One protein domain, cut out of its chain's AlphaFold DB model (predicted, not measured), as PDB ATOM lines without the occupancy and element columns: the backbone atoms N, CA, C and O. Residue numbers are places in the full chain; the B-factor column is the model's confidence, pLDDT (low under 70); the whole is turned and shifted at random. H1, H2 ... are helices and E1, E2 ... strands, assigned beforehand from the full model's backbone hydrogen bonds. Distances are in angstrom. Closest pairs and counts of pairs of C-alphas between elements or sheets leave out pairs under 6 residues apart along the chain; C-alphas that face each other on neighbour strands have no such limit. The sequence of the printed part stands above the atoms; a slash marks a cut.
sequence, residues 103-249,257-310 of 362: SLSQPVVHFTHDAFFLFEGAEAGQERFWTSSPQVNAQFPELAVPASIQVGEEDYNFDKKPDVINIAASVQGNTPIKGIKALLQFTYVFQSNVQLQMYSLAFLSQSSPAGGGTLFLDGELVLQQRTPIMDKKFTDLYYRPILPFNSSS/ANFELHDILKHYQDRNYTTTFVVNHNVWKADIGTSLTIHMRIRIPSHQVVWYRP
ATOM      1  N   SER A 103      -3.163  11.163  15.003       89.94
ATOM      2  CA  SER A 103      -2.426   9.925  14.751       89.94
ATOM      3  C   SER A 103      -1.084   9.996  15.465       89.94
ATOM      4  O   SER A 103      -0.380  10.996  15.353       89.94
ATOM      5  N   LEU A 104      -0.732   8.934  16.183       91.38
ATOM      6  CA  LEU A 104       0.581   8.778  16.799       91.38
ATOM      7  C   LEU A 104       1.474   7.982  15.850       91.38
ATOM      8  O   LEU A 104       1.113   6.877  15.442       91.38
ATOM      9  N   SER A 105       2.625   8.538  15.485       87.69
ATOM     10  CA  SER A 105       3.634   7.817  14.705       87.69
ATOM     11  C   SER A 105       5.015   8.437  14.850       87.69
ATOM     12  O   SER A 105       5.131   9.644  15.051       87.69
ATOM     13  N   GLN A 106       6.044   7.611  14.682       91.75
ATOM     14  CA  GLN A 106       7.434   8.041  14.547       91.75
ATOM     15  C   GLN A 106       7.747   8.355  13.074       91.75
ATOM     16  O   GLN A 106       7.408   7.539  12.205       91.75
ATOM     17  N   PRO A 107       8.362   9.509  12.767       92.88
ATOM     18  CA  PRO A 107       8.895   9.794  11.440       92.88
ATOM     19  C   PRO A 107      10.211   9.039  11.211       92.88
ATOM     20  O   PRO A 107      10.981   8.810  12.138       92.88
ATOM     21  N   VAL A 108      10.499   8.708   9.958       94.19
ATOM     22  CA  VAL A 108      11.842   8.320   9.520       94.19
ATOM     23  C   VAL A 108      12.580   9.596   9.140       94.19
ATOM     24  O   VAL A 108      12.118  10.338   8.266       94.19
ATOM     25  N   VAL A 109      13.696   9.872   9.809       95.31
ATOM     26  CA  VAL A 109      14.492  11.082   9.594       95.31
ATOM     27  C   VAL A 109      15.922  10.686   9.282       95.31
ATOM     28  O   VAL A 109      16.522   9.968  10.070       95.31
ATOM     29  N   HIS A 110      16.468  11.182   8.174       95.31
ATOM     30  CA  HIS A 110      17.882  10.999   7.843       95.31
ATOM     31  C   HIS A 110      18.547  12.333   7.558       95.31
ATOM     32  O   HIS A 110      17.949  13.228   6.949       95.31
ATOM     33  N   PHE A 111      19.806  12.465   7.953       93.88
ATOM     34  CA  PHE A 111      20.568  13.669   7.657       93.88
ATOM     35  C   PHE A 111      20.947  13.726   6.171       93.88
ATOM     36  O   PHE A 111      21.494  12.773   5.617       93.88
ATOM     37  N   THR A 112      20.674  14.848   5.490       91.94
ATOM     38  CA  THR A 112      20.996  14.960   4.051       91.94
ATOM     39  C   THR A 112      22.462  15.261   3.787       91.94
ATOM     40  O   THR A 112      22.862  15.286   2.631       91.94
ATOM     41  N   HIS A 113      23.255  15.480   4.840       90.56
ATOM     42  CA  HIS A 113      24.629  15.978   4.756       90.56
ATOM     43  C   HIS A 113      24.732  17.415   4.228       90.56
ATOM     44  O   HIS A 113      25.828  17.885   3.924       90.56
ATOM     45  N   ASP A 114      23.610  18.142   4.205       89.81
ATOM     46  CA  ASP A 114      23.587  19.569   3.907       89.81
ATOM     47  C   ASP A 114      23.444  20.372   5.196       89.81
ATOM     48  O   ASP A 114      22.466  20.243   5.940       89.81
ATOM     49  N   ALA A 115      24.440  21.213   5.450       90.69
ATOM     50  CA  ALA A 115      24.477  22.061   6.624       90.69
ATOM     51  C   ALA A 115      25.121  23.410   6.313       90.69
ATOM     52  O   ALA A 115      25.994  23.531   5.452       90.69
ATOM     53  N   PHE A 116      24.667  24.418   7.046       90.75
ATOM     54  CA  PHE A 116      25.172  25.778   7.024       90.75
ATOM     55  C   PHE A 116      25.411  26.216   8.466       90.75
ATOM     56  O   PHE A 116      24.497  26.173   9.290       90.75
ATOM     57  N   PHE A 117      26.631  26.636   8.770       90.88
ATOM     58  CA  PHE A 117      27.007  27.189  10.064       90.88
ATOM     59  C   PHE A 117      27.478  28.621   9.870       90.88
ATOM     60  O   PHE A 117      28.284  28.897   8.987       90.88
ATOM     61  N   LEU A 118      26.995  29.515  10.719       90.38
ATOM     62  CA  LEU A 118      27.413  30.902  10.826       90.38
ATOM     63  C   LEU A 118      27.956  31.107  12.239       90.38
ATOM     64  O   LEU A 118      27.264  30.861  13.225       90.38
ATOM     65  N   PHE A 119      29.206  31.524  12.318       89.44
ATOM     66  CA  PHE A 119      29.957  31.784  13.531       89.44
ATOM     67  C   PHE A 119      30.098  33.291  13.711       89.44
ATOM     68  O   PHE A 119      30.504  34.000  12.792       89.44
ATOM     69  N   GLU A 120      29.783  33.768  14.908       88.88
ATOM     70  CA  GLU A 120      29.841  35.181  15.268       88.88
ATOM     71  C   GLU A 120      30.996  35.404  16.249       88.88
ATOM     72  O   GLU A 120      31.144  34.676  17.240       88.88
ATOM     73  N   GLY A 121      31.840  36.392  15.951       87.56
ATOM     74  CA  GLY A 121      32.967  36.812  16.781       87.56
ATOM     75  C   GLY A 121      32.573  37.744  17.929       87.56
ATOM     76  O   GLY A 121      31.428  37.789  18.374       87.56
ATOM     77  N   ALA A 122      33.555  38.487  18.446       82.81
ATOM     78  CA  ALA A 122      33.351  39.397  19.573       82.81
ATOM     79  C   ALA A 122      32.759  40.753  19.158       82.81
ATOM     80  O   ALA A 122      32.077  41.389  19.962       82.81
ATOM     81  N   GLU A 123      33.034  41.181  17.928       83.25
ATOM     82  CA  GLU A 123      32.629  42.473  17.377       83.25
ATOM     83  C   GLU A 123      31.683  42.292  16.185       83.25
ATOM     84  O   GLU A 123      31.726  41.280  15.479       83.25
ATOM     85  N   ALA A 124      30.839  43.296  15.938       76.56
ATOM     86  CA  ALA A 124      29.958  43.312  14.774       76.56
ATOM     87  C   ALA A 124      30.782  43.282  13.473       76.56
ATOM     88  O   ALA A 124      31.745  44.032  13.326       76.56
ATOM     89  N   GLY A 125      30.407  42.408  12.535       76.56
ATOM     90  CA  GLY A 125      31.136  42.197  11.278       76.56
ATOM     91  C   GLY A 125      32.217  41.111  11.334       76.56
ATOM     92  O   GLY A 125      32.745  40.737  10.289       76.56
ATOM     93  N   GLN A 126      32.514  40.539  12.509       83.44
ATOM     94  CA  GLN A 126      33.343  39.330  12.632       83.44
ATOM     95  C   GLN A 126      32.503  38.063  12.415       83.44
ATOM     96  O   GLN A 126      32.450  37.178  13.270       83.44
ATOM     97  N   GLU A 127      31.815  37.989  11.281       85.62
ATOM     98  CA  GLU A 127      31.004  36.835  10.904       85.62
ATOM     99  C   GLU A 127      31.793  35.927   9.968       85.62
ATOM    100  O   GLU A 127      32.470  36.372   9.041       85.62
ATOM    101  N   ARG A 128      31.733  34.630  10.235       87.75
ATOM    102  CA  ARG A 128      32.387  33.596   9.440       87.75
ATOM    103  C   ARG A 128      31.404  32.479   9.202       87.75
ATOM    104  O   ARG A 128      30.595  32.196  10.076       87.75
ATOM    105  N   PHE A 129      31.472  31.808   8.065       88.19
ATOM    106  CA  PHE A 129      30.546  30.719   7.789       88.19
ATOM    107  C   PHE A 129      31.262  29.461   7.313       88.19
ATOM    108  O   PHE A 129      32.410  29.481   6.877       88.19
ATOM    109  N   TRP A 130      30.559  28.344   7.400       89.25
ATOM    110  CA  TRP A 130      30.918  27.097   6.750       89.25
ATOM    111  C   TRP A 130      29.666  26.512   6.112       89.25
ATOM    112  O   TRP A 130      28.581  26.550   6.699       89.25
ATOM    113  N   THR A 131      29.812  25.949   4.919       88.75
ATOM    114  CA  THR A 131      28.747  25.188   4.258       88.75
ATOM    115  C   THR A 131      29.249  23.817   3.831       88.75
ATOM    116  O   THR A 131      30.447  23.625   3.613       88.75
ATOM    117  N   SER A 132      28.329  22.870   3.646       87.50
ATOM    118  CA  SER A 132      28.652  21.563   3.064       87.50
ATOM    119  C   SER A 132      29.054  21.639   1.584       87.50
ATOM    120  O   SER A 132      29.654  20.693   1.079       87.50
ATOM    121  N   SER A 133      28.753  22.742   0.881       84.56
ATOM    122  CA  SER A 133      29.116  22.918  -0.529       84.56
ATOM    123  C   SER A 133      30.534  23.474  -0.683       84.56
ATOM    124  O   SER A 133      30.792  24.619  -0.296       84.56
ATOM    125  N   PRO A 134      31.446  22.761  -1.364       83.06
ATOM    126  CA  PRO A 134      32.750  23.320  -1.705       83.06
ATOM    127  C   PRO A 134      32.645  24.562  -2.602       83.06
ATOM    128  O   PRO A 134      33.476  25.459  -2.504       83.06
ATOM    129  N   GLN A 135      31.614  24.635  -3.454       81.69
ATOM    130  CA  GLN A 135      31.419  25.733  -4.407       81.69
ATOM    131  C   GLN A 135      31.089  27.049  -3.697       81.69
ATOM    132  O   GLN A 135      31.682  28.079  -4.006       81.69
ATOM    133  N   VAL A 136      30.191  27.003  -2.710       79.88
ATOM    134  CA  VAL A 136      29.803  28.185  -1.921       79.88
ATOM    135  C   VAL A 136      30.966  28.666  -1.060       79.88
ATOM    136  O   VAL A 136      31.239  29.863  -0.999       79.88
ATOM    137  N   ASN A 137      31.706  27.737  -0.451       84.19
ATOM    138  CA  ASN A 137      32.893  28.082   0.333       84.19
ATOM    139  C   ASN A 137      33.984  28.726  -0.546       84.19
ATOM    140  O   ASN A 137      34.634  29.676  -0.115       84.19
ATOM    141  N   ALA A 138      34.159  28.255  -1.786       83.81
ATOM    142  CA  ALA A 138      35.124  28.815  -2.736       83.81
ATOM    143  C   ALA A 138      34.722  30.196  -3.283       83.81
ATOM    144  O   ALA A 138      35.591  30.955  -3.705       83.81
ATOM    145  N   GLN A 139      33.429  30.536  -3.274       82.44
ATOM    146  CA  GLN A 139      32.939  31.847  -3.706       82.44
ATOM    147  C   GLN A 139      33.273  32.957  -2.693       82.44
ATOM    148  O   GLN A 139      33.466  34.105  -3.094       82.44
ATOM    149  N   PHE A 140      33.387  32.623  -1.401       81.12
ATOM    150  CA  PHE A 140      33.708  33.571  -0.326       81.12
ATOM    151  C   PHE A 140      34.843  33.057   0.576       81.12
ATOM    152  O   PHE A 140      34.632  32.817   1.769       81.12
ATOM    153  N   PRO A 141      36.069  32.918   0.046       82.62
ATOM    154  CA  PRO A 141      37.196  32.362   0.797       82.62
ATOM    155  C   PRO A 141      37.564  33.215   2.020       82.62
ATOM    156  O   PRO A 141      38.016  32.686   3.028       82.62
ATOM    157  N   GLU A 142      37.311  34.525   1.958       82.00
ATOM    158  CA  GLU A 142      37.579  35.474   3.044       82.00
ATOM    159  C   GLU A 142      36.639  35.323   4.243       82.00
ATOM    160  O   GLU A 142      36.971  35.806   5.320       82.00
ATOM    161  N   LEU A 143      35.475  34.683   4.087       82.88
ATOM    162  CA  LEU A 143      34.484  34.469   5.154       82.88
ATOM    163  C   LEU A 143      34.361  32.990   5.543       82.88
ATOM    164  O   LEU A 143      33.907  32.685   6.649       82.88
ATOM    165  N   ALA A 144      34.782  32.083   4.661       85.44
ATOM    166  CA  ALA A 144      34.752  30.649   4.886       85.44
ATOM    167  C   ALA A 144      35.784  30.215   5.943       85.44
ATOM    168  O   ALA A 144      36.928  30.669   5.948       85.44
ATOM    169  N   VAL A 145      35.394  29.300   6.833       87.94
ATOM    170  CA  VAL A 145      36.293  28.673   7.820       87.94
ATOM    171  C   VAL A 145      36.198  27.158   7.677       87.94
ATOM    172  O   VAL A 145      35.084  26.648   7.589       87.94
ATOM    173  N   PRO A 146      37.315  26.406   7.657       87.69
ATOM    174  CA  PRO A 146      37.259  24.953   7.589       87.69
ATOM    175  C   PRO A 146      36.639  24.370   8.866       87.69
ATOM    176  O   PRO A 146      37.066  24.667   9.982       87.69
ATOM    177  N   ALA A 147      35.652  23.494   8.689       88.38
ATOM    178  CA  ALA A 147      35.068  22.701   9.760       88.38
ATOM    179  C   ALA A 147      35.047  21.222   9.364       88.38
ATOM    180  O   ALA A 147      34.816  20.879   8.201       88.38
ATOM    181  N   SER A 148      35.290  20.349  10.338       90.88
ATOM    182  CA  SER A 148      35.096  18.908  10.201       90.88
ATOM    183  C   SER A 148      33.753  18.527  10.810       90.88
ATOM    184  O   SER A 148      33.434  18.961  11.914       90.88
ATOM    185  N   ILE A 149      32.954  17.730  10.095       91.56
ATOM    186  CA  ILE A 149      31.647  17.262  10.570       91.56
ATOM    187  C   ILE A 149      31.614  15.744  10.539       91.56
ATOM    188  O   ILE A 149      31.933  15.122   9.529       91.56
ATOM    189  N   GLN A 150      31.211  15.164  11.659       94.12
ATOM    190  CA  GLN A 150      30.964  13.747  11.843       94.12
ATOM    191  C   GLN A 150      29.500  13.557  12.216       94.12
ATOM    192  O   GLN A 150      28.947  14.316  13.013       94.12
ATOM    193  N   VAL A 151      28.876  12.545  11.628       95.00
ATOM    194  CA  VAL A 151      27.460  12.238  11.826       95.00
ATOM    195  C   VAL A 151      27.337  10.760  12.153       95.00
ATOM    196  O   VAL A 151      27.956   9.929  11.492       95.00
ATOM    197  N   GLY A 152      26.550  10.444  13.173       95.31
ATOM    198  CA  GLY A 152      26.170   9.086  13.534       95.31
ATOM    199  C   GLY A 152      24.664   9.008  13.744       95.31
ATOM    200  O   GLY A 152      24.094   9.851  14.431       95.31
ATOM    201  N   GLU A 153      24.024   8.007  13.154       95.69
ATOM    202  CA  GLU A 153      22.613   7.692  13.386       95.69
ATOM    203  C   GLU A 153      22.544   6.459  14.295       95.69
ATOM    204  O   GLU A 153      23.170   5.436  14.015       95.69
ATOM    205  N   GLU A 154      21.819   6.569  15.405       95.25
ATOM    206  CA  GLU A 154      21.602   5.496  16.374       95.25
ATOM    207  C   GLU A 154      20.137   5.054  16.328       95.25
ATOM    208  O   GLU A 154      19.217   5.876  16.378       95.25
ATOM    209  N   ASP A 155      19.936   3.743  16.255       94.56
ATOM    210  CA  ASP A 155      18.646   3.061  16.352       94.56
ATOM    211  C   ASP A 155      18.698   2.194  17.619       94.56
ATOM    212  O   ASP A 155      19.437   1.206  17.675       94.56
ATOM    213  N   TYR A 156      17.998   2.613  18.676       93.06
ATOM    214  CA  TYR A 156      18.039   1.927  19.970       93.06
ATOM    215  C   TYR A 156      17.063   0.756  20.038       93.06
ATOM    216  O   TYR A 156      17.264  -0.164  20.833       93.06
ATOM    217  N   ASN A 157      15.984   0.804  19.256       91.88
ATOM    218  CA  ASN A 157      14.909  -0.183  19.299       91.88
ATOM    219  C   ASN A 157      14.973  -1.204  18.141       91.88
ATOM    220  O   ASN A 157      14.197  -2.163  18.134       91.88
ATOM    221  N   PHE A 158      15.939  -1.045  17.232       90.31
ATOM    222  CA  PHE A 158      16.205  -1.879  16.061       90.31
ATOM    223  C   PHE A 158      15.035  -1.951  15.062       90.31
ATOM    224  O   PHE A 158      14.867  -2.958  14.363       90.31
ATOM    225  N   ASP A 159      14.213  -0.901  14.970       89.56
ATOM    226  CA  ASP A 159      13.080  -0.823  14.039       89.56
ATOM    227  C   ASP A 159      13.450  -0.272  12.648       89.56
ATOM    228  O   ASP A 159      12.576  -0.144  11.779       89.56
ATOM    229  N   LYS A 160      14.748  -0.028  12.409       89.31
ATOM    230  CA  LYS A 160      15.337   0.563  11.195       89.31
ATOM    231  C   LYS A 160      14.994   2.039  10.993       89.31
ATOM    232  O   LYS A 160      15.215   2.556   9.894       89.31
ATOM    233  N   LYS A 161      14.459   2.723  12.005       92.06
ATOM    234  CA  LYS A 161      14.312   4.177  12.017       92.06
ATOM    235  C   LYS A 161      15.352   4.760  12.969       92.06
ATOM    236  O   LYS A 161      15.502   4.269  14.082       92.06
ATOM    237  N   PRO A 162      16.059   5.826  12.572       93.25
ATOM    238  CA  PRO A 162      16.924   6.528  13.507       93.25
ATOM    239  C   PRO A 162      16.103   7.067  14.687       93.25
ATOM    240  O   PRO A 162      15.099   7.754  14.491       93.25
ATOM    241  N   ASP A 163      16.537   6.766  15.907       94.94
ATOM    242  CA  ASP A 163      15.984   7.337  17.139       94.94
ATOM    243  C   ASP A 163      16.759   8.602  17.531       94.94
ATOM    244  O   ASP A 163      16.198   9.569  18.058       94.94
ATOM    245  N   VAL A 164      18.071   8.606  17.274       96.06
ATOM    246  CA  VAL A 164      18.972   9.714  17.596       96.06
ATOM    247  C   VAL A 164      19.944   9.957  16.450       96.06
ATOM    248  O   VAL A 164      20.557   9.031  15.932       96.06
ATOM    249  N   ILE A 165      20.132  11.225  16.097       96.62
ATOM    250  CA  ILE A 165      21.166  11.674  15.169       96.62
ATOM    251  C   ILE A 165      22.179  12.499  15.963       96.62
ATOM    252  O   ILE A 165      21.871  13.584  16.464       96.62
ATOM    253  N   ASN A 166      23.389  11.966  16.090       96.69
ATOM    254  CA  ASN A 166      24.525  12.615  16.723       96.69
ATOM    255  C   ASN A 166      25.349  13.337  15.660       96.69
ATOM    256  O   ASN A 166      25.835  12.723  14.714       96.69
ATOM    257  N   ILE A 167      25.523  14.643  15.822       95.75
ATOM    258  CA  ILE A 167      26.323  15.482  14.934       95.75
ATOM    259  C   ILE A 167      27.427  16.113  15.771       95.75
ATOM    260  O   ILE A 167      27.156  16.868  16.705       95.75
ATOM    261  N   ALA A 168      28.673  15.806  15.428       95.12
ATOM    262  CA  ALA A 168      29.852  16.423  16.011       95.12
ATOM    263  C   ALA A 168      30.538  17.288  14.952       95.12
ATOM    264  O   ALA A 168      30.969  16.777  13.923       95.12
ATOM    265  N   ALA A 169      30.636  18.594  15.189       93.50
ATOM    266  CA  ALA A 169      31.322  19.521  14.297       93.50
ATOM    267  C   ALA A 169      32.473  20.207  15.031       93.50
ATOM    268  O   ALA A 169      32.284  20.695  16.139       93.50
ATOM    269  N   SER A 170      33.662  20.260  14.439       92.38
ATOM    270  CA  SER A 170      34.805  20.979  15.004       92.38
ATOM    271  C   SER A 170      35.269  22.047  14.031       92.38
ATOM    272  O   SER A 170      35.616  21.749  12.889       92.38
ATOM    273  N   VAL A 171      35.291  23.292  14.495       91.06
ATOM    274  CA  VAL A 171      35.754  24.446  13.729       91.06
ATOM    275  C   VAL A 171      36.977  25.053  14.407       91.06
ATOM    276  O   VAL A 171      37.020  25.188  15.631       91.06
ATOM    277  N   GLN A 172      37.980  25.413  13.611       87.06
ATOM    278  CA  GLN A 172      39.137  26.180  14.067       87.06
ATOM    279  C   GLN A 172      39.092  27.562  13.425       87.06
ATOM    280  O   GLN A 172      39.281  27.696  12.218       87.06
ATOM    281  N   GLY A 173      38.809  28.580  14.237       78.56
ATOM    282  CA  GLY A 173      38.840  29.974  13.813       78.56
ATOM    283  C   GLY A 173      40.153  30.666  14.178       78.56
ATOM    284  O   GLY A 173      40.935  30.176  14.994       78.56
ATOM    285  N   ASN A 174      40.357  31.855  13.611       80.19
ATOM    286  CA  ASN A 174      41.423  32.774  14.031       80.19
ATOM    287  C   ASN A 174      40.982  33.674  15.196       80.19
ATOM    288  O   ASN A 174      41.815  34.197  15.930       80.19
ATOM    289  N   THR A 175      39.673  33.866  15.357       82.69
ATOM    290  CA  THR A 175      39.057  34.697  16.396       82.69
ATOM    291  C   THR A 175      38.236  33.833  17.350       82.69
ATOM    292  O   THR A 175      37.681  32.818  16.919       82.69
ATOM    293  N   PRO A 176      38.110  34.222  18.631       85.75
ATOM    294  CA  PRO A 176      37.250  33.512  19.567       85.75
ATOM    295  C   PRO A 176      35.790  33.604  19.107       85.75
ATOM    296  O   PRO A 176      35.246  34.697  18.935       85.75
ATOM    297  N   ILE A 177      35.162  32.448  18.908       88.38
ATOM    298  CA  ILE A 177      33.760  32.341  18.495       88.38
ATOM    299  C   ILE A 177      32.881  32.533  19.732       88.38
ATOM    300  O   ILE A 177      33.066  31.838  20.730       88.38
ATOM    301  N   LYS A 178      31.932  33.467  19.673       89.38
ATOM    302  CA  LYS A 178      30.987  33.766  20.762       89.38
ATOM    303  C   LYS A 178      29.552  33.379  20.435       89.38
ATOM    304  O   LYS A 178      28.760  33.136  21.340       89.38
ATOM    305  N   GLY A 179      29.211  33.311  19.154       89.94
ATOM    306  CA  GLY A 179      27.885  32.927  18.691       89.94
ATOM    307  C   GLY A 179      27.948  31.890  17.587       89.94
ATOM    308  O   GLY A 179      28.915  31.812  16.828       89.94
ATOM    309  N   ILE A 180      26.901  31.082  17.511       90.88
ATOM    310  CA  ILE A 180      26.687  30.131  16.438       90.88
ATOM    311  C   ILE A 180      25.221  30.117  16.025       90.88
ATOM    312  O   ILE A 180      24.307  30.040  16.848       90.88
ATOM    313  N   LYS A 181      25.004  30.145  14.717       92.12
ATOM    314  CA  LYS A 181      23.730  29.865  14.069       92.12
ATOM    315  C   LYS A 181      23.944  28.687  13.131       92.12
ATOM    316  O   LYS A 181      24.848  28.717  12.304       92.12
ATOM    317  N   ALA A 182      23.138  27.647  13.268       92.12
ATOM    318  CA  ALA A 182      23.237  26.452  12.445       92.12
ATOM    319  C   ALA A 182      21.902  26.167  11.758       92.12
ATOM    320  O   ALA A 182      20.838  26.240  12.378       92.12
ATOM    321  N   LEU A 183      21.984  25.814  10.481       92.75
ATOM    322  CA  LEU A 183      20.920  25.189   9.717       92.75
ATOM    323  C   LEU A 183      21.376  23.806   9.288       92.75
ATOM    324  O   LEU A 183      22.399  23.654   8.622       92.75
ATOM    325  N   LEU A 184      20.576  22.811   9.629       93.81
ATOM    326  CA  LEU A 184      20.814  21.421   9.276       93.81
ATOM    327  C   LEU A 184      19.610  20.925   8.498       93.81
ATOM    328  O   LEU A 184      18.475  21.153   8.923       93.81
ATOM    329  N   GLN A 185      19.847  20.242   7.386       94.06
ATOM    330  CA  GLN A 185      18.779  19.692   6.568       94.06
ATOM    331  C   GLN A 185      18.631  18.183   6.777       94.06
ATOM    332  O   GLN A 185      19.603  17.428   6.763       94.06
ATOM    333  N   PHE A 186      17.383  17.738   6.909       95.25
ATOM    334  CA  PHE A 186      17.026  16.328   7.044       95.25
ATOM    335  C   PHE A 186      15.961  15.942   6.024       95.25
ATOM    336  O   PHE A 186      15.063  16.736   5.723       95.25
ATOM    337  N   THR A 187      16.010  14.707   5.530       94.69
ATOM    338  CA  THR A 187      14.823  14.083   4.941       94.69
ATOM    339  C   THR A 187      13.892  13.673   6.070       94.69
ATOM    340  O   THR A 187      14.338  13.204   7.112       94.69
ATOM    341  N   TYR A 188      12.596  13.899   5.890       93.94
ATOM    342  CA  TYR A 188      11.606  13.673   6.930       93.94
ATOM    343  C   TYR A 188      10.383  12.994   6.320       93.94
ATOM    344  O   TYR A 188       9.699  13.570   5.464       93.94
ATOM    345  N   VAL A 189      10.137  11.747   6.729       92.06
ATOM    346  CA  VAL A 189       9.153  10.865   6.095       92.06
ATOM    347  C   VAL A 189       8.227  10.229   7.132       92.06
ATOM    348  O   VAL A 189       8.664   9.500   8.015       92.06
ATOM    349  N   PHE A 190       6.921  10.432   6.981       89.06
ATOM    350  CA  PHE A 190       5.883   9.660   7.662       89.06
ATOM    351  C   PHE A 190       5.291   8.623   6.704       89.06
ATOM    352  O   PHE A 190       4.882   8.964   5.594       89.06
ATOM    353  N   GLN A 191       5.236   7.362   7.147       80.81
ATOM    354  CA  GLN A 191       4.739   6.219   6.361       80.81
ATOM    355  C   GLN A 191       3.587   5.456   7.049       80.81
ATOM    356  O   GLN A 191       3.285   4.328   6.674       80.81
ATOM    357  N   SER A 192       2.972   6.033   8.087       78.44
ATOM    358  CA  SER A 192       1.945   5.363   8.901       78.44
ATOM    359  C   SER A 192       0.543   5.506   8.274       78.44
ATOM    360  O   SER A 192       0.339   5.208   7.099       78.44
ATOM    361  N   ASN A 193      -0.444   5.993   9.034       78.00
ATOM    362  CA  ASN A 193      -1.735   6.424   8.489       78.00
ATOM    363  C   ASN A 193      -1.557   7.628   7.553       78.00
ATOM    364  O   ASN A 193      -2.279   7.788   6.579       78.00
ATOM    365  N   VAL A 194      -0.550   8.458   7.821       82.81
ATOM    366  CA  VAL A 194      -0.261   9.660   7.047       82.81
ATOM    367  C   VAL A 194       0.962   9.428   6.168       82.81
ATOM    368  O   VAL A 194       1.984   8.944   6.649       82.81
ATOM    369  N   GLN A 195       0.858   9.815   4.894       87.19
ATOM    370  CA  GLN A 195       1.969   9.823   3.944       87.19
ATOM    371  C   GLN A 195       2.449  11.261   3.744       87.19
ATOM    372  O   GLN A 195       1.827  12.035   3.018       87.19
ATOM    373  N   LEU A 196       3.544  11.625   4.409       88.69
ATOM    374  CA  LEU A 196       4.202  12.922   4.248       88.69
ATOM    375  C   LEU A 196       5.678  12.681   3.973       88.69
ATOM    376  O   LEU A 196       6.338  12.002   4.749       88.69
ATOM    377  N   GLN A 197       6.196  13.273   2.906       91.56
ATOM    378  CA  GLN A 197       7.613  13.237   2.581       91.56
ATOM    379  C   GLN A 197       8.075  14.659   2.280       91.56
ATOM    380  O   GLN A 197       7.514  15.338   1.419       91.56
ATOM    381  N   MET A 198       9.076  15.130   3.017       93.38
ATOM    382  CA  MET A 198       9.587  16.486   2.859       93.38
ATOM    383  C   MET A 198      11.059  16.597   3.239       93.38
ATOM    384  O   MET A 198      11.589  15.777   3.988       93.38
ATOM    385  N   TYR A 199      11.701  17.657   2.754       93.62
ATOM    386  CA  TYR A 199      12.930  18.154   3.358       93.62
ATOM    387  C   TYR A 199      12.573  19.080   4.514       93.62
ATOM    388  O   TYR A 199      11.671  19.920   4.415       93.62
ATOM    389  N   SER A 200      13.282  18.905   5.615       94.38
ATOM    390  CA  SER A 200      13.043  19.577   6.881       94.38
ATOM    391  C   SER A 200      14.320  20.256   7.370       94.38
ATOM    392  O   SER A 200      15.413  19.872   6.950       94.38
ATOM    393  N   LEU A 201      14.180  21.287   8.206       94.88
ATOM    394  CA  LEU A 201      15.306  22.031   8.761       94.88
ATOM    395  C   LEU A 201      15.292  21.955  10.285       94.88
ATOM    396  O   LEU A 201      14.248  22.124  10.917       94.88
ATOM    397  N   ALA A 202      16.471  21.785  10.870       95.25
ATOM    398  CA  ALA A 202      16.728  22.183  12.243       95.25
ATOM    399  C   ALA A 202      17.461  23.521  12.217       95.25
ATOM    400  O   ALA A 202      18.552  23.626  11.654       95.25
ATOM    401  N   PHE A 203      16.847  24.531  12.826       94.06
ATOM    402  CA  PHE A 203      17.489  25.806  13.091       94.06
ATOM    403  C   PHE A 203      17.898  25.881  14.556       94.06
ATOM    404  O   PHE A 203      17.120  25.546  15.448       94.06
ATOM    405  N   LEU A 204      19.115  26.352  14.783       92.88
ATOM    406  CA  LEU A 204      19.687  26.576  16.095       92.88
ATOM    407  C   LEU A 204      20.374  27.937  16.095       92.88
ATOM    408  O   LEU A 204      21.106  28.262  15.163       92.88
ATOM    409  N   SER A 205      20.203  28.692  17.175       92.81
ATOM    410  CA  SER A 205      21.002  29.877  17.460       92.81
ATOM    411  C   SER A 205      21.387  29.867  18.930       92.81
ATOM    412  O   SER A 205      20.518  29.746  19.789       92.81
ATOM    413  N   GLN A 206      22.685  29.935  19.206       92.38
ATOM    414  CA  GLN A 206      23.234  29.989  20.555       92.38
ATOM    415  C   GLN A 206      24.344  31.021  20.611       92.38
ATOM    416  O   GLN A 206      25.153  31.118  19.692       92.38
ATOM    417  N   SER A 207      24.400  31.776  21.700       90.50
ATOM    418  CA  SER A 207      25.466  32.738  21.940       90.50
ATOM    419  C   SER A 207      25.872  32.740  23.406       90.50
ATOM    420  O   SER A 207      25.081  32.440  24.302       90.50
ATOM    421  N   SER A 208      27.141  33.044  23.643       89.31
ATOM    422  CA  SER A 208      27.749  33.123  24.960       89.31
ATOM    423  C   SER A 208      28.711  34.311  25.005       89.31
ATOM    424  O   SER A 208      29.426  34.569  24.036       89.31
ATOM    425  N   PRO A 209      28.780  35.054  26.123       84.62
ATOM    426  CA  PRO A 209      29.755  36.133  26.271       84.62
ATOM    427  C   PRO A 209      31.203  35.617  26.345       84.62
ATOM    428  O   PRO A 209      32.139  36.365  26.035       84.62
ATOM    429  N   ALA A 210      31.380  34.358  26.757       83.88
ATOM    430  CA  ALA A 210      32.666  33.689  26.867       83.88
ATOM    431  C   ALA A 210      33.050  32.994  25.550       83.88
ATOM    432  O   ALA A 210      32.184  32.488  24.838       83.88
ATOM    433  N   GLY A 211      34.352  32.959  25.249       79.00
ATOM    434  CA  GLY A 211      34.890  32.300  24.056       79.00
ATOM    435  C   GLY A 211      34.514  30.818  23.976       79.00
ATOM    436  O   GLY A 211      34.305  30.148  24.993       79.00
ATOM    437  N   GLY A 212      34.354  30.330  22.751       72.12
ATOM    438  CA  GLY A 212      33.934  28.966  22.467       72.12
ATOM    439  C   GLY A 212      35.007  27.934  22.783       72.12
ATOM    440  O   GLY A 212      36.143  28.075  22.357       72.12
ATOM    441  N   GLY A 213      34.605  26.882  23.499       85.19
ATOM    442  CA  GLY A 213      35.375  25.653  23.670       85.19
ATOM    443  C   GLY A 213      34.576  24.456  23.184       85.19
ATOM    444  O   GLY A 213      34.839  23.900  22.120       85.19
ATOM    445  N   THR A 214      33.534  24.092  23.934       92.88
ATOM    446  CA  THR A 214      32.628  23.005  23.538       92.88
ATOM    447  C   THR A 214      31.166  23.368  23.773       92.88
ATOM    448  O   THR A 214      30.806  23.782  24.876       92.88
ATOM    449  N   LEU A 215      30.317  23.161  22.772       93.56
ATOM    450  CA  LEU A 215      28.871  23.352  22.842       93.56
ATOM    451  C   LEU A 215      28.174  21.993  22.836       93.56
ATOM    452  O   LEU A 215      28.261  21.269  21.851       93.56
ATOM    453  N   PHE A 216      27.464  21.664  23.913       95.50
ATOM    454  CA  PHE A 216      26.628  20.468  23.993       95.50
ATOM    455  C   PHE A 216      25.158  20.846  23.874       95.50
ATOM    456  O   PHE A 216      24.653  21.671  24.637       95.50
ATOM    457  N   LEU A 217      24.477  20.212  22.929       95.94
ATOM    458  CA  LEU A 217      23.066  20.420  22.650       95.94
ATOM    459  C   LEU A 217      22.362  19.078  22.608       95.94
ATOM    460  O   LEU A 217      22.757  18.188  21.861       95.94
ATOM    461  N   ASP A 218      21.298  18.956  23.385       96.75
ATOM    462  CA  ASP A 218      20.400  17.809  23.352       96.75
ATOM    463  C   ASP A 218      18.971  18.327  23.201       96.75
ATOM    464  O   ASP A 218      18.512  19.168  23.983       96.75
ATOM    465  N   GLY A 219      18.281  17.869  22.166       96.19
ATOM    466  CA  GLY A 219      16.955  18.355  21.826       96.19
ATOM    467  C   GLY A 219      16.193  17.408  20.920       96.19
ATOM    468  O   GLY A 219      16.717  16.396  20.462       96.19
ATOM    469  N   GLU A 220      14.947  17.763  20.646       96.31
ATOM    470  CA  GLU A 220      14.032  16.970  19.832       96.31
ATOM    471  C   GLU A 220      13.718  17.664  18.508       96.31
ATOM    472  O   GLU A 220      13.520  18.880  18.454       96.31
ATOM    473  N   LEU A 221      13.639  16.886  17.427       95.94
ATOM    474  CA  LEU A 221      13.162  17.373  16.136       95.94
ATOM    475  C   LEU A 221      11.658  17.118  16.006       95.94
ATOM    476  O   LEU A 221      11.220  15.992  15.781       95.94
ATOM    477  N   VAL A 222      10.864  18.181  16.121       94.94
ATOM    478  CA  VAL A 222       9.398  18.091  16.183       94.94
ATOM    479  C   VAL A 222       8.770  18.699  14.929       94.94
ATOM    480  O   VAL A 222       9.036  19.853  14.601       94.94
ATOM    481  N   LEU A 223       7.893  17.957  14.239       94.44
ATOM    482  CA  LEU A 223       7.016  18.513  13.191       94.44
ATOM    483  C   LEU A 223       6.043  19.569  13.752       94.44
ATOM    484  O   LEU A 223       5.247  19.288  14.647       94.44
ATOM    485  N   GLN A 224       6.026  20.741  13.127       94.25
ATOM    486  CA  GLN A 224       4.990  21.757  13.242       94.25
ATOM    487  C   GLN A 224       4.096  21.754  11.996       94.25
ATOM    488  O   GLN A 224       4.561  21.830  10.858       94.25
ATOM    489  N   GLN A 225       2.784  21.686  12.217       92.06
ATOM    490  CA  GLN A 225       1.772  21.642  11.162       92.06
ATOM    491  C   GLN A 225       0.814  22.832  11.293       92.06
ATOM    492  O   GLN A 225       0.209  23.034  12.345       92.06
ATOM    493  N   ARG A 226       0.654  23.614  10.220       92.00
ATOM    494  CA  ARG A 226      -0.339  24.703  10.124       92.00
ATOM    495  C   ARG A 226      -1.695  24.203   9.640       92.00
ATOM    496  O   ARG A 226      -2.738  24.717  10.032       92.00
ATOM    497  N   THR A 227      -1.681  23.187   8.785       90.94
ATOM    498  CA  THR A 227      -2.880  22.538   8.253       90.94
ATOM    499  C   THR A 227      -2.834  21.046   8.553       90.94
ATOM    500  O   THR A 227      -1.747  20.480   8.540       90.94
ATOM    501  N   PRO A 228      -3.971  20.376   8.791       90.81
ATOM    502  CA  PRO A 228      -3.986  18.927   8.948       90.81
ATOM    503  C   PRO A 228      -3.606  18.237   7.633       90.81
ATOM    504  O   PRO A 228      -4.029  18.667   6.554       90.81
ATOM    505  N   ILE A 229      -2.844  17.151   7.733       89.00
ATOM    506  CA  ILE A 229      -2.389  16.387   6.569       89.00
ATOM    507  C   ILE A 229      -3.558  15.574   6.005       89.00
ATOM    508  O   ILE A 229      -4.406  15.075   6.740       89.00
ATOM    509  N   MET A 230      -3.647  15.452   4.685       83.88
ATOM    510  CA  MET A 230      -4.698  14.653   4.049       83.88
ATOM    511  C   MET A 230      -4.337  13.167   4.109       83.88
ATOM    512  O   MET A 230      -3.229  12.790   3.727       83.88
ATOM    513  N   ASP A 231      -5.268  12.323   4.557       79.31
ATOM    514  CA  ASP A 231      -5.050  10.877   4.652       79.31
ATOM    515  C   ASP A 231      -4.728  10.247   3.285       79.31
ATOM    516  O   ASP A 231      -5.459  10.445   2.308       79.31
ATOM    517  N   LYS A 232      -3.634   9.474   3.229       71.50
ATOM    518  CA  LYS A 232      -3.148   8.712   2.055       71.50
ATOM    519  C   LYS A 232      -3.047   9.490   0.737       71.50
ATOM    520  O   LYS A 232      -3.075   8.892  -0.339       71.50
ATOM    521  N   LYS A 233      -2.923  10.819   0.788       74.19
ATOM    522  CA  LYS A 233      -2.623  11.624  -0.397       74.19
ATOM    523  C   LYS A 233      -1.126  11.896  -0.449       74.19
ATOM    524  O   LYS A 233      -0.639  12.796   0.235       74.19
ATOM    525  N   PHE A 234      -0.418  11.160  -1.302       71.12
ATOM    526  CA  PHE A 234       0.982  11.452  -1.585       71.12
ATOM    527  C   PHE A 234       1.114  12.885  -2.114       71.12
ATOM    528  O   PHE A 234       0.428  13.281  -3.059       71.12
ATOM    529  N   THR A 235       1.954  13.678  -1.455       69.75
ATOM    530  CA  THR A 235       2.240  15.059  -1.840       69.75
ATOM    531  C   THR A 235       3.749  15.248  -1.807       69.75
ATOM    532  O   THR A 235       4.359  15.148  -0.748       69.75
ATOM    533  N   ASP A 236       4.338  15.546  -2.958       75.94
ATOM    534  CA  ASP A 236       5.770  15.805  -3.150       75.94
ATOM    535  C   ASP A 236       6.116  17.304  -3.095       75.94
ATOM    536  O   ASP A 236       7.261  17.693  -3.313       75.94
ATOM    537  N   LEU A 237       5.135  18.155  -2.770       84.88
ATOM    538  CA  LEU A 237       5.256  19.616  -2.782       84.88
ATOM    539  C   LEU A 237       6.507  20.127  -2.047       84.88
ATOM    540  O   LEU A 237       7.144  21.077  -2.499       84.88
ATOM    541  N   TYR A 238       6.858  19.495  -0.925       88.56
ATOM    542  CA  TYR A 238       8.011  19.861  -0.096       88.56
ATOM    543  C   TYR A 238       9.165  18.856  -0.176       88.56
ATOM    544  O   TYR A 238      10.139  18.971   0.572       88.56
ATOM    545  N   TYR A 239       9.095  17.892  -1.094       89.94
ATOM    546  CA  TYR A 239      10.178  16.958  -1.379       89.94
ATOM    547  C   TYR A 239      11.171  17.568  -2.380       89.94
ATOM    548  O   TYR A 239      11.419  17.049  -3.465       89.94
ATOM    549  N   ARG A 240      11.716  18.733  -2.020       87.88
ATOM    550  CA  ARG A 240      12.797  19.407  -2.743       87.88
ATOM    551  C   ARG A 240      13.828  19.933  -1.739       87.88
ATOM    552  O   ARG A 240      13.394  20.493  -0.723       87.88
ATOM    553  N   PRO A 241      15.140  19.791  -2.008       86.69
ATOM    554  CA  PRO A 241      16.183  20.338  -1.145       86.69
ATOM    555  C   PRO A 241      15.975  21.835  -0.897       86.69
ATOM    556  O   PRO A 241      15.623  22.589  -1.806       86.69
ATOM    557  N   ILE A 242      16.162  22.249   0.350       86.38
ATOM    558  CA  ILE A 242      16.033  23.638   0.810       86.38
ATOM    559  C   ILE A 242      17.387  24.334   0.721       86.38
ATOM    560  O   ILE A 242      17.460  25.496   0.338       86.38
ATOM    561  N   LEU A 243      18.441  23.588   1.046       82.88
ATOM    562  CA  LEU A 243      19.838  23.946   0.901       82.88
ATOM    563  C   LEU A 243      20.386  23.215  -0.340       82.88
ATOM    564  O   LEU A 243      20.778  22.054  -0.234       82.88
ATOM    565  N   PRO A 244      20.374  23.833  -1.539       65.56
ATOM    566  CA  PRO A 244      20.752  23.187  -2.802       65.56
ATOM    567  C   PRO A 244      22.279  23.114  -2.996       65.56
ATOM    568  O   PRO A 244      22.788  23.314  -4.096       65.56
ATOM    569  N   PHE A 245      23.021  22.832  -1.927       67.38
ATOM    570  CA  PHE A 245      24.486  22.858  -1.872       67.38
ATOM    571  C   PHE A 245      25.173  21.806  -2.753       67.38
ATOM    572  O   PHE A 245      26.353  21.948  -3.077       67.38
ATOM    573  N   ASN A 246      24.423  20.789  -3.169       55.31
ATOM    574  CA  ASN A 246      24.866  19.672  -3.998       55.31
ATOM    575  C   ASN A 246      24.261  19.668  -5.418       55.31
ATOM    576  O   ASN A 246      24.613  18.808  -6.224       55.31
ATOM    577  N   SER A 247      23.353  20.597  -5.742       51.53
ATOM    578  CA  SER A 247      22.671  20.617  -7.039       51.53
ATOM    579  C   SER A 247      23.376  21.554  -8.019       51.53
ATOM    580  O   SER A 247      23.635  22.712  -7.711       51.53
ATOM    581  N   SER A 248      23.644  21.063  -9.229       49.03
ATOM    582  CA  SER A 248      24.320  21.773 -10.329       49.03
ATOM    583  C   SER A 248      23.575  23.007 -10.867       49.03
ATOM    584  O   SER A 248      24.057  23.661 -11.788       49.03
ATOM    585  N   SER A 249      22.409  23.349 -10.312       44.22
ATOM    586  CA  SER A 249      21.673  24.572 -10.624       44.22
ATOM    587  C   SER A 249      22.258  25.757  -9.857       44.22
ATOM    588  O   SER A 249      21.731  26.196  -8.837       44.22
ATOM    589  N   ALA A 257      24.279  38.748  -1.687       37.56
ATOM    590  CA  ALA A 257      23.129  39.283  -0.969       37.56
ATOM    591  C   ALA A 257      21.958  38.286  -0.779       37.56
ATOM    592  O   ALA A 257      21.011  38.624  -0.087       37.56
ATOM    593  N   ASN A 258      21.993  37.073  -1.360       40.19
ATOM    594  CA  ASN A 258      20.888  36.090  -1.297       40.19
ATOM    595  C   ASN A 258      21.143  34.895  -0.346       40.19
ATOM    596  O   ASN A 258      20.345  33.958  -0.296       40.19
ATOM    597  N   PHE A 259      22.244  34.912   0.418       58.94
ATOM    598  CA  PHE A 259      22.540  33.939   1.486       58.94
ATOM    599  C   PHE A 259      22.163  34.462   2.874       58.94
ATOM    600  O   PHE A 259      22.750  34.073   3.885       58.94
ATOM    601  N   GLU A 260      21.165  35.339   2.950       67.69
ATOM    602  CA  GLU A 260      20.614  35.727   4.234       67.69
ATOM    603  C   GLU A 260      19.853  34.541   4.831       67.69
ATOM    604  O   GLU A 260      18.808  34.105   4.345       67.69
ATOM    605  N   LEU A 261      20.388  34.022   5.937       79.25
ATOM    606  CA  LEU A 261      19.750  33.018   6.789       79.25
ATOM    607  C   LEU A 261      18.266  33.343   7.049       79.25
ATOM    608  O   LEU A 261      17.426  32.444   7.113       79.25
ATOM    609  N   HIS A 262      17.951  34.635   7.164       83.56
ATOM    610  CA  HIS A 262      16.599  35.148   7.329       83.56
ATOM    611  C   HIS A 262      15.658  34.741   6.188       83.56
ATOM    612  O   HIS A 262      14.574  34.226   6.462       83.56
ATOM    613  N   ASP A 263      16.061  34.902   4.928       85.06
ATOM    614  CA  ASP A 263      15.207  34.592   3.781       85.06
ATOM    615  C   ASP A 263      14.946  33.094   3.657       85.06
ATOM    616  O   ASP A 263      13.813  32.683   3.397       85.06
ATOM    617  N   ILE A 264      15.958  32.261   3.903       86.81
ATOM    618  CA  ILE A 264      15.797  30.800   3.907       86.81
ATOM    619  C   ILE A 264      14.777  30.394   4.975       86.81
ATOM    620  O   ILE A 264      13.846  29.632   4.697       86.81
ATOM    621  N   LEU A 265      14.923  30.934   6.188       90.00
ATOM    622  CA  LEU A 265      14.009  30.671   7.294       90.00
ATOM    623  C   LEU A 265      12.598  31.185   7.010       90.00
ATOM    624  O   LEU A 265      11.641  30.470   7.285       90.00
ATOM    625  N   LYS A 266      12.456  32.368   6.411       90.62
ATOM    626  CA  LYS A 266      11.165  32.946   6.024       90.62
ATOM    627  C   LYS A 266      10.425  32.043   5.037       90.62
ATOM    628  O   LYS A 266       9.314  31.601   5.322       90.62
ATOM    629  N   HIS A 267      11.072  31.660   3.935       88.75
ATOM    630  CA  HIS A 267      10.481  30.749   2.947       88.75
ATOM    631  C   HIS A 267      10.193  29.357   3.527       88.75
ATOM    632  O   HIS A 267       9.267  28.670   3.085       88.75
ATOM    633  N   TYR A 268      10.987  28.908   4.501       91.69
ATOM    634  CA  TYR A 268      10.724  27.664   5.213       91.69
ATOM    635  C   TYR A 268       9.490  27.778   6.114       91.69
ATOM    636  O   TYR A 268       8.626  26.906   6.074       91.69
ATOM    637  N   GLN A 269       9.371  28.870   6.868       92.31
ATOM    638  CA  GLN A 269       8.256  29.136   7.777       92.31
ATOM    639  C   GLN A 269       6.930  29.401   7.056       92.31
ATOM    640  O   GLN A 269       5.875  29.172   7.643       92.31
ATOM    641  N   ASP A 270       6.952  29.824   5.792       92.44
ATOM    642  CA  ASP A 270       5.744  29.969   4.970       92.44
ATOM    643  C   ASP A 270       5.102  28.623   4.587       92.44
ATOM    644  O   ASP A 270       3.936  28.573   4.188       92.44
ATOM    645  N   ARG A 271       5.821  27.504   4.750       92.19
ATOM    646  CA  ARG A 271       5.294  26.161   4.477       92.19
ATOM    647  C   ARG A 271       4.216  25.766   5.482       92.19
ATOM    648  O   ARG A 271       4.228  26.149   6.649       92.19
ATOM    649  N   ASN A 272       3.307  24.898   5.041       92.12
ATOM    650  CA  ASN A 272       2.291  24.326   5.925       92.12
ATOM    651  C   ASN A 272       2.863  23.292   6.902       92.12
ATOM    652  O   ASN A 272       2.283  23.078   7.966       92.12
ATOM    653  N   TYR A 273       3.979  22.659   6.533       92.75
ATOM    654  CA  TYR A 273       4.671  21.648   7.324       92.75
ATOM    655  C   TYR A 273       6.127  22.063   7.485       92.75
ATOM    656  O   TYR A 273       6.829  22.288   6.497       92.75
ATOM    657  N   THR A 274       6.560  22.177   8.731       95.00
ATOM    658  CA  THR A 274       7.928  22.536   9.105       95.00
ATOM    659  C   THR A 274       8.369  21.670  10.276       95.00
ATOM    660  O   THR A 274       7.558  20.978  10.882       95.00
ATOM    661  N   THR A 275       9.653  21.665  10.591       95.62
ATOM    662  CA  THR A 275      10.201  21.061  11.800       95.62
ATOM    663  C   THR A 275      10.887  22.133  12.616       95.62
ATOM    664  O   THR A 275      11.476  23.066  12.073       95.62
ATOM    665  N   THR A 276      10.828  21.981  13.928       94.62
ATOM    666  CA  THR A 276      11.568  22.820  14.862       94.62
ATOM    667  C   THR A 276      12.429  21.945  15.739       94.62
ATOM    668  O   THR A 276      11.959  20.931  16.255       94.62
ATOM    669  N   PHE A 277      13.679  22.357  15.910       95.88
ATOM    670  CA  PHE A 277      14.577  21.738  16.864       95.88
ATOM    671  C   PHE A 277      14.361  22.381  18.230       95.88
ATOM    672  O   PHE A 277      14.690  23.548  18.444       95.88
ATOM    673  N   VAL A 278      13.738  21.631  19.130       95.38
ATOM    674  CA  VAL A 278      13.447  22.068  20.491       95.38
ATOM    675  C   VAL A 278      14.606  21.625  21.369       95.38
ATOM    676  O   VAL A 278      14.767  20.441  21.651       95.38
ATOM    677  N   VAL A 279      15.449  22.578  21.760       94.50
ATOM    678  CA  VAL A 279      16.606  22.314  22.621       94.50
ATOM    679  C   VAL A 279      16.126  22.126  24.058       94.50
ATOM    680  O   VAL A 279      15.586  23.058  24.651       94.50
ATOM    681  N   ASN A 280      16.355  20.942  24.620       93.00
ATOM    682  CA  ASN A 280      16.012  20.619  26.006       93.00
ATOM    683  C   ASN A 280      17.182  20.920  26.950       93.00
ATOM    684  O   ASN A 280      16.984  21.455  28.038       93.00
ATOM    685  N   HIS A 281      18.408  20.604  26.521       93.12
ATOM    686  CA  HIS A 281      19.630  20.885  27.271       93.12
ATOM    687  C   HIS A 281      20.637  21.606  26.382       93.12
ATOM    688  O   HIS A 281      20.952  21.156  25.279       93.12
ATOM    689  N   ASN A 282      21.156  22.718  26.892       93.88
ATOM    690  CA  ASN A 282      22.185  23.522  26.256       93.88
ATOM    691  C   ASN A 282      23.288  23.801  27.276       93.88
ATOM    692  O   ASN A 282      23.025  24.397  28.320       93.88
ATOM    693  N   VAL A 283      24.509  23.369  26.976       93.50
ATOM    694  CA  VAL A 283      25.673  23.611  27.826       93.50
ATOM    695  C   VAL A 283      26.798  24.178  26.975       93.50
ATOM    696  O   VAL A 283      27.370  23.487  26.132       93.50
ATOM    697  N   TRP A 284      27.142  25.436  27.239       93.06
ATOM    698  CA  TRP A 284      28.316  26.085  26.668       93.06
ATOM    699  C   TRP A 284      29.480  25.993  27.649       93.06
ATOM    700  O   TRP A 284      29.467  26.619  28.710       93.06
ATOM    701  N   LYS A 285      30.512  25.232  27.293       92.06
ATOM    702  CA  LYS A 285      31.773  25.214  28.031       92.06
ATOM    703  C   LYS A 285      32.722  26.210  27.383       92.06
ATOM    704  O   LYS A 285      33.143  26.025  26.240       92.06
ATOM    705  N   ALA A 286      33.027  27.263  28.129       88.31
ATOM    706  CA  ALA A 286      33.979  28.268  27.698       88.31
ATOM    707  C   ALA A 286      35.399  27.696  27.643       88.31
ATOM    708  O   ALA A 286      35.780  26.886  28.492       88.31
ATOM    709  N   ASP A 287      36.170  28.165  26.671       83.69
ATOM    710  CA  ASP A 287      37.608  27.942  26.585       83.69
ATOM    711  C   ASP A 287      38.291  29.233  26.105       83.69
ATOM    712  O   ASP A 287      37.647  30.154  25.600       83.69
ATOM    713  N   ILE A 288      39.599  29.323  26.332       77.31
ATOM    714  CA  ILE A 288      40.446  30.454  25.931       77.31
ATOM    715  C   ILE A 288      40.875  30.303  24.458       77.31
ATOM    716  O   ILE A 288      41.320  31.264  23.832       77.31
ATOM    717  N   GLY A 289      40.732  29.098  23.895       78.88
ATOM    718  CA  GLY A 289      41.058  28.786  22.509       78.88
ATOM    719  C   GLY A 289      40.147  29.450  21.470       78.88
ATOM    720  O   GLY A 289      39.099  30.019  21.763       78.88
ATOM    721  N   THR A 290      40.564  29.350  20.209       83.31
ATOM    722  CA  THR A 290      39.797  29.800  19.034       83.31
ATOM    723  C   THR A 290      39.076  28.651  18.320       83.31
ATOM    724  O   THR A 290      38.463  28.841  17.267       83.31
ATOM    725  N   SER A 291      39.161  27.440  18.874       87.94
ATOM    726  CA  SER A 291      38.481  26.248  18.379       87.94
ATOM    727  C   SER A 291      37.157  26.036  19.099       87.94
ATOM    728  O   SER A 291      37.120  26.057  20.325       87.94
ATOM    729  N   LEU A 292      36.100  25.741  18.348       91.38
ATOM    730  CA  LEU A 292      34.795  25.385  18.892       91.38
ATOM    731  C   LEU A 292      34.420  23.976  18.425       91.38
ATOM    732  O   LEU A 292      34.330  23.712  17.225       91.38
ATOM    733  N   THR A 293      34.163  23.080  19.375       93.75
ATOM    734  CA  THR A 293      33.590  21.759  19.098       93.75
ATOM    735  C   THR A 293      32.118  21.739  19.492       93.75
ATOM    736  O   THR A 293      31.746  22.103  20.601       93.75
ATOM    737  N   ILE A 294      31.257  21.311  18.585       94.38
ATOM    738  CA  ILE A 294      29.809  21.297  18.736       94.38
ATOM    739  C   ILE A 294      29.375  19.840  18.760       94.38
ATOM    740  O   ILE A 294      29.626  19.108  17.809       94.38
ATOM    741  N   HIS A 295      28.699  19.437  19.824       96.19
ATOM    742  CA  HIS A 295      28.065  18.139  19.968       96.19
ATOM    743  C   HIS A 295      26.559  18.349  20.021       96.19
ATOM    744  O   HIS A 295      26.028  18.837  21.017       96.19
ATOM    745  N   MET A 296      25.870  17.984  18.946       95.94
ATOM    746  CA  MET A 296      24.415  18.019  18.879       95.94
ATOM    747  C   MET A 296      23.874  16.606  18.881       95.94
ATOM    748  O   MET A 296      24.248  15.778  18.054       95.94
ATOM    749  N   ARG A 297      22.946  16.365  19.788       96.75
ATOM    750  CA  ARG A 297      22.168  15.149  19.884       96.75
ATOM    751  C   ARG A 297      20.729  15.492  19.539       96.75
ATOM    752  O   ARG A 297      20.039  16.165  20.303       96.75
ATOM    753  N   ILE A 298      20.303  15.067  18.358       96.75
ATOM    754  CA  ILE A 298      18.965  15.329  17.835       96.75
ATOM    755  C   ILE A 298      18.145  14.063  18.020       96.75
ATOM    756  O   ILE A 298      18.384  13.055  17.363       96.75
ATOM    757  N   ARG A 299      17.186  14.108  18.938       96.31
ATOM    758  CA  ARG A 299      16.275  13.004  19.230       96.31
ATOM    759  C   ARG A 299      15.052  13.091  18.337       96.31
ATOM    760  O   ARG A 299      14.489  14.168  18.131       96.31
ATOM    761  N   ILE A 300      14.627  11.947  17.829       95.56
ATOM    762  CA  ILE A 300      13.426  11.817  17.017       95.56
ATOM    763  C   ILE A 300      12.335  11.239  17.922       95.56
ATOM    764  O   ILE A 300      12.475  10.113  18.399       95.56
ATOM    765  N   PRO A 301      11.255  11.987  18.205       92.81
ATOM    766  CA  PRO A 301      10.194  11.492  19.072       92.81
ATOM    767  C   PRO A 301       9.546  10.222  18.502       92.81
ATOM    768  O   PRO A 301       8.994  10.234  17.399       92.81
ATOM    769  N   SER A 302       9.544   9.140  19.282       88.69
ATOM    770  CA  SER A 302       8.911   7.864  18.905       88.69
ATOM    771  C   SER A 302       7.383   7.964  18.787       88.69
ATOM    772  O   SER A 302       6.739   7.222  18.042       88.69
ATOM    773  N   HIS A 303       6.777   8.916  19.499       86.31
ATOM    774  CA  HIS A 303       5.331   9.120  19.536       86.31
ATOM    775  C   HIS A 303       4.970  10.574  19.259       86.31
ATOM    776  O   HIS A 303       4.568  11.315  20.155       86.31
ATOM    777  N   GLN A 304       5.075  10.987  17.997       89.69
ATOM    778  CA  GLN A 304       4.634  12.315  17.607       89.69
ATOM    779  C   GLN A 304       3.141  12.335  17.236       89.69
ATOM    780  O   GLN A 304       2.676  11.518  16.439       89.69
ATOM    781  N   VAL A 305       2.391  13.296  17.796       90.88
ATOM    782  CA  VAL A 305       0.987  13.555  17.436       90.88
ATOM    783  C   VAL A 305       0.925  14.344  16.131       90.88
ATOM    784  O   VAL A 305       1.347  15.499  16.051       90.88
ATOM    785  N   VAL A 306       0.331  13.733  15.113       91.25
ATOM    786  CA  VAL A 306       0.090  14.331  13.800       91.25
ATOM    787  C   VAL A 306      -1.414  14.446  13.572       91.25
ATOM    788  O   VAL A 306      -2.164  13.508  13.841       91.25
ATOM    789  N   TRP A 307      -1.873  15.596  13.083       92.19
ATOM    790  CA  TRP A 307      -3.284  15.840  12.816       92.19
ATOM    791  C   TRP A 307      -3.570  15.553  11.350       92.19
ATOM    792  O   TRP A 307      -2.976  16.167  10.463       92.19
ATOM    793  N   TYR A 308      -4.509  14.649  11.086       91.62
ATOM    794  CA  TYR A 308      -4.883  14.295   9.723       91.62
ATOM    795  C   TYR A 308      -6.381  14.454   9.473       91.62
ATOM    796  O   TYR A 308      -7.196  14.387  10.398       91.62
ATOM    797  N   ARG A 309      -6.753  14.694   8.213       90.75
ATOM    798  CA  ARG A 309      -8.148  14.681   7.766       90.75
ATOM    799  C   ARG A 309      -8.506  13.282   7.273       90.75
ATOM    800  O   ARG A 309      -7.897  12.847   6.293       90.75
ATOM    801  N   PRO A 310      -9.470  12.594   7.911       90.12
ATOM    802  CA  PRO A 310      -9.886  11.270   7.472       90.12
ATOM    803  C   PRO A 310     -10.547  11.326   6.090       90.12
ATOM    804  O   PRO A 310     -11.067  12.361   5.667       90.12
TER     805      PRO A 310
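AT A GLANCE: This is residues 103 to 249 and 257 to 310 of the 362 residues of the protein "Transmembrane protein 231" of Haematococcus lacustris (UniProt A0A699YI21). The model is a sandwich of two twisted sheets face to face, a five-stranded one (E4, E5, E10, E8, E9) and a four-stranded one (E3, E2, E6, E7), with edge strands E7 and E9 drawn together along one side. Helix H2 packs over the outer face of the four-stranded sheet, the short H1 sits by E3, and E1 and E11 make a small two-stranded ribbon at one end of the long axis. The printed part has 201 residues with 11 named strands and two named helices, in the order E1 E2 E3 H1 E4 E5 E6 E7 E8 H2 E9 E10 E11, and its class is mostly strand. The five-stranded sheet is mixed; the other two are antiparallel. The whole is compact, with a radius of gyration of the C-alphas of 17.6 A and spans of 55 by 37 by 25 A.

IN THESE COORDINATES: E1, residues 103 to 105, begins at C-alpha 103 (-2.426, 9.925, 14.751) and runs on into E2 across a break of two residues, at 79 degrees. E2, residues 108 to 120, is 32.8 A long and bends by 64 degrees at residue 113. E3 is residues 127 to 131, H1 residues 134 to 139, E4 residues 147 to 154 at 22.8 A and E5 residues 164 to 172 at 26.3 A. E6, residues 179 to 191, and E7, residues 195 to 207, are each 37.4 A long, and E7 bends by 52 degrees at residue 198. E8, residues 212 to 225, is 34.9 A long and bends by 54 degrees at residue 218. H2, residues 261 to 269, is 12.2 A long and begins at C-alpha 261 (19.750, 33.018, 6.789). E9, residues 273 to 286, is 36.3 A long and bends by 59 degrees at residue 281. E10 is residues 291 to 299, 25.9 A long, and E11 is residues 304 to 309, ending at C-alpha 309 (-8.148, 14.681, 7.766).

HOW THE PARTS SIT: The sheet E4 E5 E10 E8 E9 and the sheet E3 E2 E6 E7 form a sandwich, two sheets face to face; the parts that face each other are 9.3 A centre to centre, and the strands of the one stand at 30 degrees to those of the other. In the sheet E3 E2 E6 E7, E2 and E3 form a hairpin, with N 119 and O 128 2.7 A apart. E2 and E6 are antiparallel, with N 118 and O 181 at 2.8 A. E6 and E7 form a hairpin, with N 180 and O 206 at 2.8 A. In the sheet E4 E5 E10 E8 E9, the hairpin E4 and E5 has N 150 and O 168 at 2.8 A. E5 and E10 are antiparallel, with N 165 and O 298 at 2.8 A. E10 and E8 are parallel at 29 degrees, with N 295 and O 215 at 2.8 A. E8 and E9 are antiparallel, with N 224 and O 274 at 2.7 A. Between the sheets, the closest C-alphas of E7 and E9 are those of Ala 202 and Phe 277, 5.1 A apart. H2 is on the four-stranded sheet at a height over the sheet of 9.8 A, over E6 and E7, and runs along the strands, at 25 degrees to E6 on the local plane. H1 is only just not on that sheet, with 4 pairs of C-alphas within 10 A; its closest C-alpha pair with E3 is Asn 137 and Thr 131, 6.4 A. E1 and E11 are antiparallel, with N 103 and O 306 at 2.8 A. In H1 and H2 every O i to N i+4 pair is within hydrogen-bond range.

THE WHOLE: The two C-alphas farthest apart, those of Ile 288 and Pro 310, are 56.9 A apart. Residues 250 to 256 are not printed, and C-alphas 249 and 257 are 17.7 A apart across this cut, in the link from E8 to H2. Of the links that are printed whole, none is long. Residues 226 to 249 hold no named element; within them, residues 229 to 230 pair in parallel with residues 308 to 309 of E11. The mean pLDDT of the printed part is 87.6, and 11 residues are under 70: residue 235, residues 244 to 249 and residues 257 to 260.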